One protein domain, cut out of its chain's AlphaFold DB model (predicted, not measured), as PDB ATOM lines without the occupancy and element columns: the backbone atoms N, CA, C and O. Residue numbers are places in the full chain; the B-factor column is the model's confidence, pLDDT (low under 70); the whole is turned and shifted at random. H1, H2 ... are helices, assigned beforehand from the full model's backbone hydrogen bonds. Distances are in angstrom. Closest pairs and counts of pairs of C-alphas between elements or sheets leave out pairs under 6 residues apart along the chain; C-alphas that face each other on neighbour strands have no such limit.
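Overview. This is residues 354 to 383 and 434 to 471 of the 471 residues of an uncharacterized protein of Absidia glauca (UniProt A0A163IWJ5). Two long helices, H2 and the shorter H1, run nearly antiparallel but slipped far along each other, side by side only over part of their lengths, and together make a thin rod. Residues 453 to 471 stick out at one end of the rod and residues 370 to 383 at the other. The printed part has 68 residues with two named helices, H1 then H2 along the chain, and no named strand; its class is all helix. It is extended, with a radius of gyration of the C-alphas of 20.8 A, and spans 76 by 19 by 10 A.

Along the chain. H2, the longest helix, holds residues 435 to 469 and measures 51.0 A from C-alpha 435 at (199.349, 278.773, 245.006) to C-alpha 469 at (177.269, 242.730, 216.421). H1 holds residues 355 to 383 and measures 42.5 A, beginning at C-alpha 355 at (180.543, 269.813, 235.161).

Arrangement. H2 and H1 only just touch, with 3 pairs of C-alphas within 8 A. H2 touches H1 with residues 442 to 449 alone, and H1 touches H2 with residues 355 to 362 alone. Their closest C-alphas, those of Ser 442 and Ala 362, are 7.1 A apart. The helices run opposite ways at a shallow tilt of 14 degrees, with their centres 28.0 A apart. In H2 every O i to N i+4 pair is within hydrogen-bond range; in H1 21 of 25 are.

Size, cuts and confidence. The two C-alphas farthest apart, those of Ala 383 and Arg 471, are 76.5 A apart. Without the stretches that stand free, the body has 35 residues and spans 27 by 17 by 7 A. Residues 384 to 433 are not printed, and C-alphas 383 and 434 are 21.0 A apart across this cut, which the link from H1 to H2 crosses. The mean pLDDT of the printed part is 79.6, and residues 370 to 383 are under 70.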
ATOM      1  N   SER A 354     177.429 268.417 238.548       73.69
ATOM      2  CA  SER A 354     177.415 268.887 237.173       73.69
ATOM      3  C   SER A 354     178.786 269.470 236.850       73.69
ATOM      4  O   SER A 354     179.360 270.195 237.665       73.69
ATOM      5  N   VAL A 355     179.296 269.200 235.647       70.50
ATOM      6  CA  VAL A 355     180.543 269.813 235.161       70.50
ATOM      7  C   VAL A 355     180.441 271.344 235.246       70.50
ATOM      8  O   VAL A 355     181.411 272.009 235.595       70.50
ATOM      9  N   PHE A 356     179.234 271.895 235.062       70.12
ATOM     10  CA  PHE A 356     178.941 273.307 235.304       70.12
ATOM     11  C   PHE A 356     179.240 273.743 236.748       70.12
ATOM     12  O   PHE A 356     179.872 274.773 236.945       70.12
ATOM     13  N   THR A 357     178.842 272.962 237.757       73.50
ATOM     14  CA  THR A 357     179.105 273.260 239.176       73.50
ATOM     15  C   THR A 357     180.599 273.214 239.492       73.50
ATOM     16  O   THR A 357     181.093 274.100 240.181       73.50
ATOM     17  N   LEU A 358     181.332 272.227 238.960       76.88
ATOM     18  CA  LEU A 358     182.785 272.124 239.148       76.88
ATOM     19  C   LEU A 358     183.531 273.301 238.502       76.88
ATOM     20  O   LEU A 358     184.405 273.889 239.136       76.88
ATOM     21  N   VAL A 359     183.158 273.695 237.280       78.81
ATOM     22  CA  VAL A 359     183.791 274.843 236.612       78.81
ATOM     23  C   VAL A 359     183.379 276.173 237.250       78.81
ATOM     24  O   VAL A 359     184.227 277.049 237.399       78.81
ATOM     25  N   LEU A 360     182.135 276.319 237.722       78.38
ATOM     26  CA  LEU A 360     181.716 277.476 238.521       78.38
ATOM     27  C   LEU A 360     182.579 277.607 239.787       78.38
ATOM     28  O   LEU A 360     183.029 278.703 240.109       78.38
ATOM     29  N   PHE A 361     182.862 276.490 240.468       76.69
ATOM     30  CA  PHE A 361     183.716 276.468 241.657       76.69
ATOM     31  C   PHE A 361     185.180 276.806 241.330       76.69
ATOM     32  O   PHE A 361     185.808 277.565 242.064       76.69
ATOM     33  N   ALA A 362     185.709 276.312 240.204       77.62
ATOM     34  CA  ALA A 362     187.051 276.655 239.728       77.62
ATOM     35  C   ALA A 362     187.178 278.148 239.364       77.62
ATOM     36  O   ALA A 362     188.148 278.796 239.754       77.62
ATOM     37  N   LEU A 363     186.176 278.721 238.687       78.69
ATOM     38  CA  LEU A 363     186.115 280.157 238.390       78.69
ATOM     39  C   LEU A 363     186.013 280.994 239.674       78.69
ATOM     40  O   LEU A 363     186.727 281.985 239.811       78.69
ATOM     41  N   LEU A 364     185.194 280.574 240.646       77.06
ATOM     42  CA  LEU A 364     185.080 281.249 241.942       77.06
ATOM     43  C   LEU A 364     186.406 281.200 242.725       77.06
ATOM     44  O   LEU A 364     186.820 282.206 243.306       77.06
ATOM     45  N   ALA A 365     187.106 280.062 242.697       75.00
ATOM     46  CA  ALA A 365     188.427 279.899 243.303       75.00
ATOM     47  C   ALA A 365     189.497 280.766 242.615       75.00
ATOM     48  O   ALA A 365     190.379 281.294 243.292       75.00
ATOM     49  N   PHE A 366     189.419 280.955 241.294       76.94
ATOM     50  CA  PHE A 366     190.335 281.826 240.552       76.94
ATOM     51  C   PHE A 366     190.085 283.314 240.857       76.94
ATOM     52  O   PHE A 366     191.022 284.044 241.179       76.94
ATOM     53  N   VAL A 367     188.821 283.756 240.847       75.00
ATOM     54  CA  VAL A 367     188.439 285.144 241.175       75.00
ATOM     55  C   VAL A 367     188.819 285.504 242.617       75.00
ATOM     56  O   VAL A 367     189.388 286.567 242.856       75.00
ATOM     57  N   THR A 368     188.575 284.608 243.580       71.62
ATOM     58  CA  THR A 368     188.929 284.850 244.993       71.62
ATOM     59  C   THR A 368     190.438 284.859 245.257       71.62
ATOM     60  O   THR A 368     190.877 285.564 246.166       71.62
ATOM     61  N   GLN A 369     191.249 284.162 244.453       70.38
ATOM     62  CA  GLN A 369     192.712 284.310 244.475       70.38
ATOM     63  C   GLN A 369     193.161 285.648 243.869       70.38
ATOM     64  O   GLN A 369     193.986 286.330 244.476       70.38
ATOM     65  N   GLY A 370     192.588 286.057 242.731       69.06
ATOM     66  CA  GLY A 370     192.917 287.326 242.068       69.06
ATOM     67  C   GLY A 370     192.728 288.543 242.979       69.06
ATOM     68  O   GLY A 370     193.667 289.309 243.176       69.06
ATOM     69  N   VAL A 371     191.560 288.655 243.621       68.56
ATOM     70  CA  VAL A 371     191.249 289.746 244.574       68.56
ATOM     71  C   VAL A 371     192.171 289.722 245.805       68.56
ATOM     72  O   VAL A 371     192.489 290.764 246.378       68.56
ATOM     73  N   ARG A 372     192.639 288.542 246.236       60.75
ATOM     74  CA  ARG A 372     193.524 288.432 247.406       60.75
ATOM     75  C   ARG A 372     194.951 288.907 247.113       60.75
ATOM     76  O   ARG A 372     195.559 289.505 248.001       60.75
ATOM     77  N   GLY A 373     195.456 288.695 245.895       56.12
ATOM     78  CA  GLY A 373     196.803 289.117 245.487       56.12
ATOM     79  C   GLY A 373     197.032 290.634 245.539       56.12
ATOM     80  O   GLY A 373     198.116 291.077 245.913       56.12
ATOM     81  N   GLU A 374     196.005 291.442 245.256       56.50
ATOM     82  CA  GLU A 374     196.087 292.908 245.375       56.50
ATOM     83  C   GLU A 374     196.341 293.344 246.831       56.50
ATOM     84  O   GLU A 374     197.160 294.226 247.099       56.50
ATOM     85  N   SER A 375     195.680 292.684 247.790       53.47
ATOM     86  CA  SER A 375     195.784 293.017 249.218       53.47
ATOM     87  C   SER A 375     197.137 292.674 249.853       53.47
ATOM     88  O   SER A 375     197.563 293.367 250.779       53.47
ATOM     89  N   SER A 376     197.828 291.633 249.375       53.84
ATOM     90  CA  SER A 376     199.147 291.252 249.897       53.84
ATOM     91  C   SER A 376     200.270 292.114 249.319       53.84
ATOM     92  O   SER A 376     201.177 292.486 250.063       53.84
ATOM     93  N   ALA A 377     200.184 292.495 248.039       55.62
ATOM     94  CA  ALA A 377     201.184 293.341 247.383       55.62
ATOM     95  C   ALA A 377     201.355 294.699 248.092       55.62
ATOM     96  O   ALA A 377     202.459 295.046 248.515       55.62
ATOM     97  N   MET A 378     200.250 295.423 248.325       54.00
ATOM     98  CA  MET A 378     200.284 296.723 249.011       54.00
ATOM     99  C   MET A 378     200.755 296.610 250.475       54.00
ATOM    100  O   MET A 378     201.407 297.516 250.993       54.00
ATOM    101  N   GLY A 379     200.465 295.490 251.146       51.12
ATOM    102  CA  GLY A 379     200.947 295.235 252.507       51.12
ATOM    103  C   GLY A 379     202.466 295.045 252.588       51.12
ATOM    104  O   GLY A 379     203.088 295.499 253.552       51.12
ATOM    105  N   LEU A 380     203.069 294.413 251.575       53.69
ATOM    106  CA  LEU A 380     204.502 294.121 251.544       53.69
ATOM    107  C   LEU A 380     205.340 295.392 251.326       53.69
ATOM    108  O   LEU A 380     206.265 295.647 252.098       53.69
ATOM    109  N   GLU A 381     204.965 296.236 250.358       59.88
ATOM    110  CA  GLU A 381     205.664 297.504 250.087       59.88
ATOM    111  C   GLU A 381     205.642 298.452 251.298       59.88
ATOM    112  O   GLU A 381     206.637 299.118 251.596       59.88
ATOM    113  N   ILE A 382     204.531 298.497 252.046       62.72
ATOM    114  CA  ILE A 382     204.425 299.299 253.274       62.72
ATOM    115  C   ILE A 382     205.354 298.748 254.367       62.72
ATOM    116  O   ILE A 382     206.032 299.526 255.045       62.72
ATOM    117  N   ALA A 383     205.425 297.423 254.534       58.38
ATOM    118  CA  ALA A 383     206.301 296.786 255.516       58.38
ATOM    119  C   ALA A 383     207.795 297.000 255.202       58.38
ATOM    120  O   ALA A 383     208.583 297.272 256.112       58.38
ATOM    121  N   GLY A 434     200.110 279.336 249.167       79.75
ATOM    122  CA  GLY A 434     199.269 278.184 248.837       79.75
ATOM    123  C   GLY A 434     198.980 278.012 247.340       79.75
ATOM    124  O   GLY A 434     198.195 277.141 246.969       79.75
ATOM    125  N   THR A 435     199.612 278.789 246.456       81.88
ATOM    126  CA  THR A 435     199.349 278.773 245.006       81.88
ATOM    127  C   THR A 435     199.527 277.375 244.406       81.88
ATOM    128  O   THR A 435     198.693 276.922 243.623       81.88
ATOM    129  N   LEU A 436     200.561 276.638 244.835       77.88
ATOM    130  CA  LEU A 436     200.793 275.248 244.419       77.88
ATOM    131  C   LEU A 436     199.650 274.290 244.808       77.88
ATOM    132  O   LEU A 436     199.344 273.376 244.045       77.88
ATOM    133  N   PHE A 437     198.984 274.509 245.945       82.12
ATOM    134  CA  PHE A 437     197.835 273.704 246.376       82.12
ATOM    135  C   PHE A 437     196.618 273.944 245.469       82.12
ATOM    136  O   PHE A 437     195.983 272.990 245.016       82.12
ATOM    137  N   TYR A 438     196.343 275.201 245.107       80.75
ATOM    138  CA  TYR A 438     195.279 275.535 244.153       80.75
ATOM    139  C   TYR A 438     195.572 275.038 242.727       80.75
ATOM    140  O   TYR A 438     194.659 274.560 242.049       80.75
ATOM    141  N   ILE A 439     196.835 275.076 242.286       83.88
ATOM    142  CA  ILE A 439     197.269 274.487 241.009       83.88
ATOM    143  C   ILE A 439     197.053 272.966 241.027       83.88
ATOM    144  O   ILE A 439     196.448 272.428 240.099       83.88
ATOM    145  N   ALA A 440     197.460 272.274 242.098       83.38
ATOM    146  CA  ALA A 440     197.272 270.829 242.240       83.38
ATOM    147  C   ALA A 440     195.786 270.422 242.239       83.38
ATOM    148  O   ALA A 440     195.412 269.465 241.556       83.38
ATOM    149  N   ILE A 441     194.919 271.172 242.932       86.69
ATOM    150  CA  ILE A 441     193.460 270.971 242.891       86.69
ATOM    151  C   ILE A 441     192.911 271.194 241.476       86.69
ATOM    152  O   ILE A 441     192.127 270.379 240.992       86.69
ATOM    153  N   SER A 442     193.345 272.253 240.787       82.69
ATOM    154  CA  SER A 442     192.875 272.573 239.429       82.69
ATOM    155  C   SER A 442     193.260 271.486 238.420       82.69
ATOM    156  O   SER A 442     192.422 271.050 237.632       82.69
ATOM    157  N   ILE A 443     194.497 270.985 238.488       87.62
ATOM    158  CA  ILE A 443     194.975 269.866 237.663       87.62
ATOM    159  C   ILE A 443     194.200 268.581 237.993       87.62
ATOM    160  O   ILE A 443     193.764 267.881 237.080       87.62
ATOM    161  N   SER A 444     193.954 268.299 239.276       88.81
ATOM    162  CA  SER A 444     193.179 267.125 239.709       88.81
ATOM    163  C   SER A 444     191.727 267.169 239.215       88.81
ATOM    164  O   SER A 444     191.200 266.161 238.748       88.81
ATOM    165  N   ALA A 445     191.087 268.343 239.253       84.00
ATOM    166  CA  ALA A 445     189.737 268.545 238.730       84.00
ATOM    167  C   ALA A 445     189.678 268.402 237.199       84.00
ATOM    168  O   ALA A 445     188.738 267.802 236.676       84.00
ATOM    169  N   LEU A 446     190.689 268.898 236.475       80.88
ATOM    170  CA  LEU A 446     190.800 268.706 235.026       80.88
ATOM    171  C   LEU A 446     190.993 267.227 234.668       80.88
ATOM    172  O   LEU A 446     190.267 266.735 233.808       80.88
ATOM    173  N   LEU A 447     191.875 266.508 235.373       86.69
ATOM    174  CA  LEU A 447     192.080 265.064 235.202       86.69
ATOM    175  C   LEU A 447     190.789 264.266 235.448       86.69
ATOM    176  O   LEU A 447     190.437 263.407 234.636       86.69
ATOM    177  N   TRP A 448     190.044 264.592 236.509       89.81
ATOM    178  CA  TRP A 448     188.749 263.973 236.812       89.81
ATOM    179  C   TRP A 448     187.709 264.215 235.707       89.81
ATOM    180  O   TRP A 448     187.054 263.277 235.241       89.81
ATOM    181  N   CYS A 449     187.589 265.460 235.235       84.31
ATOM    182  CA  CYS A 449     186.690 265.820 234.138       84.31
ATOM    183  C   CYS A 449     187.083 265.146 232.812       84.31
ATOM    184  O   CYS A 449     186.199 264.683 232.091       84.31
ATOM    185  N   THR A 450     188.379 265.033 232.495       88.94
ATOM    186  CA  THR A 450     188.831 264.314 231.293       88.94
ATOM    187  C   THR A 450     188.601 262.810 231.396       88.94
ATOM    188  O   THR A 450     188.129 262.226 230.425       88.94
ATOM    189  N   GLY A 451     188.828 262.194 232.564       90.69
ATOM    190  CA  GLY A 451     188.529 260.776 232.792       90.69
ATOM    191  C   GLY A 451     187.052 260.461 232.550       90.69
ATOM    192  O   GLY A 451     186.729 259.595 231.744       90.69
ATOM    193  N   LYS A 452     186.142 261.260 233.127       86.94
ATOM    194  CA  LYS A 452     184.696 261.114 232.879       86.94
ATOM    195  C   LYS A 452     184.287 261.398 231.429       86.94
ATOM    196  O   LYS A 452     183.308 260.824 230.962       86.94
ATOM    197  N   GLY A 453     185.032 262.238 230.708       87.50
ATOM    198  CA  GLY A 453     184.870 262.409 229.262       87.50
ATOM    199  C   GLY A 453     185.225 261.142 228.477       87.50
ATOM    200  O   GLY A 453     184.456 260.734 227.608       87.50
ATOM    201  N   VAL A 454     186.346 260.495 228.819       92.94
ATOM    202  CA  VAL A 454     186.786 259.232 228.201       92.94
ATOM    203  C   VAL A 454     185.786 258.107 228.481       92.94
ATOM    204  O   VAL A 454     185.346 257.464 227.528       92.94
ATOM    205  N   ASP A 455     185.342 257.943 229.735       93.19
ATOM    206  CA  ASP A 455     184.318 256.956 230.120       93.19
ATOM    207  C   ASP A 455     183.067 257.053 229.226       93.19
ATOM    208  O   ASP A 455     182.592 256.056 228.688       93.19
ATOM    209  N   MET A 456     182.553 258.274 229.020       90.44
ATOM    210  CA  MET A 456     181.366 258.509 228.192       90.44
ATOM    211  C   MET A 456     181.601 258.230 226.702       90.44
ATOM    212  O   MET A 456     180.652 257.885 226.000       90.44
ATOM    213  N   THR A 457     182.831 258.376 226.199       91.69
ATOM    214  CA  THR A 457     183.155 257.993 224.814       91.69
ATOM    215  C   THR A 457     183.321 256.485 224.638       91.69
ATOM    216  O   THR A 457     182.932 255.972 223.592       91.69
ATOM    217  N   LEU A 458     183.819 255.769 225.653       94.69
ATOM    218  CA  LEU A 458     183.927 254.307 225.632       94.69
ATOM    219  C   LEU A 458     182.541 253.650 225.703       94.69
ATOM    220  O   LEU A 458     182.206 252.869 224.820       94.69
ATOM    221  N   ASP A 459     181.680 254.078 226.631       95.88
ATOM    222  CA  ASP A 459     180.277 253.628 226.739       95.88
ATOM    223  C   ASP A 459     179.474 253.860 225.435       95.88
ATOM    224  O   ASP A 459     178.593 253.081 225.068       95.88
ATOM    225  N   GLN A 460     179.803 254.906 224.666       93.69
ATOM    226  CA  GLN A 460     179.229 255.119 223.330       93.69
ATOM    227  C   GLN A 460     179.812 254.185 222.259       93.69
ATOM    228  O   GLN A 460     179.070 253.764 221.371       93.69
ATOM    229  N   GLN A 461     181.106 253.861 222.318       95.25
ATOM    230  CA  GLN A 461     181.750 252.920 221.395       95.25
ATOM    231  C   GLN A 461     181.282 251.480 221.643       95.25
ATOM    232  O   GLN A 461     180.934 250.791 220.685       95.25
ATOM    233  N   GLU A 462     181.177 251.054 222.903       97.31
ATOM    234  CA  GLU A 462     180.671 249.733 223.301       97.31
ATOM    235  C   GLU A 462     179.237 249.511 222.798       97.31
ATOM    236  O   GLU A 462     178.964 248.525 222.115       97.31
ATOM    237  N   ARG A 463     178.333 250.479 223.006       95.75
ATOM    238  CA  ARG A 463     176.950 250.398 222.496       95.75
ATOM    239  C   ARG A 463     176.863 250.410 220.967       95.75
ATOM    240  O   ARG A 463     175.957 249.797 220.404       95.75
ATOM    241  N   GLN A 464     177.783 251.091 220.279       96.44
ATOM    242  CA  GLN A 464     177.860 251.043 218.814       96.44
ATOM    243  C   GLN A 464     178.387 249.690 218.316       96.44
ATOM    244  O   GLN A 464     177.864 249.181 217.324       96.44
ATOM    245  N   ALA A 465     179.352 249.087 219.014       97.00
ATOM    246  CA  ALA A 465     179.840 247.742 218.727       97.00
ATOM    247  C   ALA A 465     178.751 246.682 218.974       97.00
ATOM    248  O   ALA A 465     178.507 245.858 218.097       97.00
ATOM    249  N   GLU A 466     178.014 246.760 220.090       97.69
ATOM    250  CA  GLU A 466     176.841 245.910 220.344       97.69
ATOM    251  C   GLU A 466     175.784 246.025 219.239       97.69
ATOM    252  O   GLU A 466     175.236 245.017 218.797       97.69
ATOM    253  N   TYR A 467     175.483 247.243 218.777       96.62
ATOM    254  CA  TYR A 467     174.493 247.447 217.717       96.62
ATOM    255  C   TYR A 467     174.957 246.895 216.357       96.62
ATOM    256  O   TYR A 467     174.127 246.464 215.558       96.62
ATOM    257  N   GLN A 468     176.268 246.885 216.091       95.88
ATOM    258  CA  GLN A 468     176.841 246.260 214.895       95.88
ATOM    259  C   GLN A 468     176.884 244.730 215.008       95.88
ATOM    260  O   GLN A 468     176.549 244.057 214.044       95.88
ATOM    261  N   ALA A 469     177.210 244.177 216.180       96.25
ATOM    262  CA  ALA A 469     177.269 242.730 216.421       96.25
ATOM    263  C   ALA A 469     175.890 242.035 216.473       96.25
ATOM    264  O   ALA A 469     175.818 240.809 216.517       96.25
ATOM    265  N   ARG A 470     174.794 242.808 216.487       95.56
ATOM    266  CA  ARG A 470     173.397 242.330 216.434       95.56
ATOM    267  C   ARG A 470     172.765 242.448 215.031       95.56
ATOM    268  O   ARG A 470     171.545 242.314 214.922       95.56
ATOM    269  N   ARG A 471     173.551 242.752 213.992       84.00
ATOM    270  CA  ARG A 471     173.124 242.874 212.586       84.00
ATOM    271  C   ARG A 471     173.770 241.814 211.702       84.00
ATOM    272  O   ARG A 471     173.093 241.454 210.718       84.00
TER     273      ARG A 471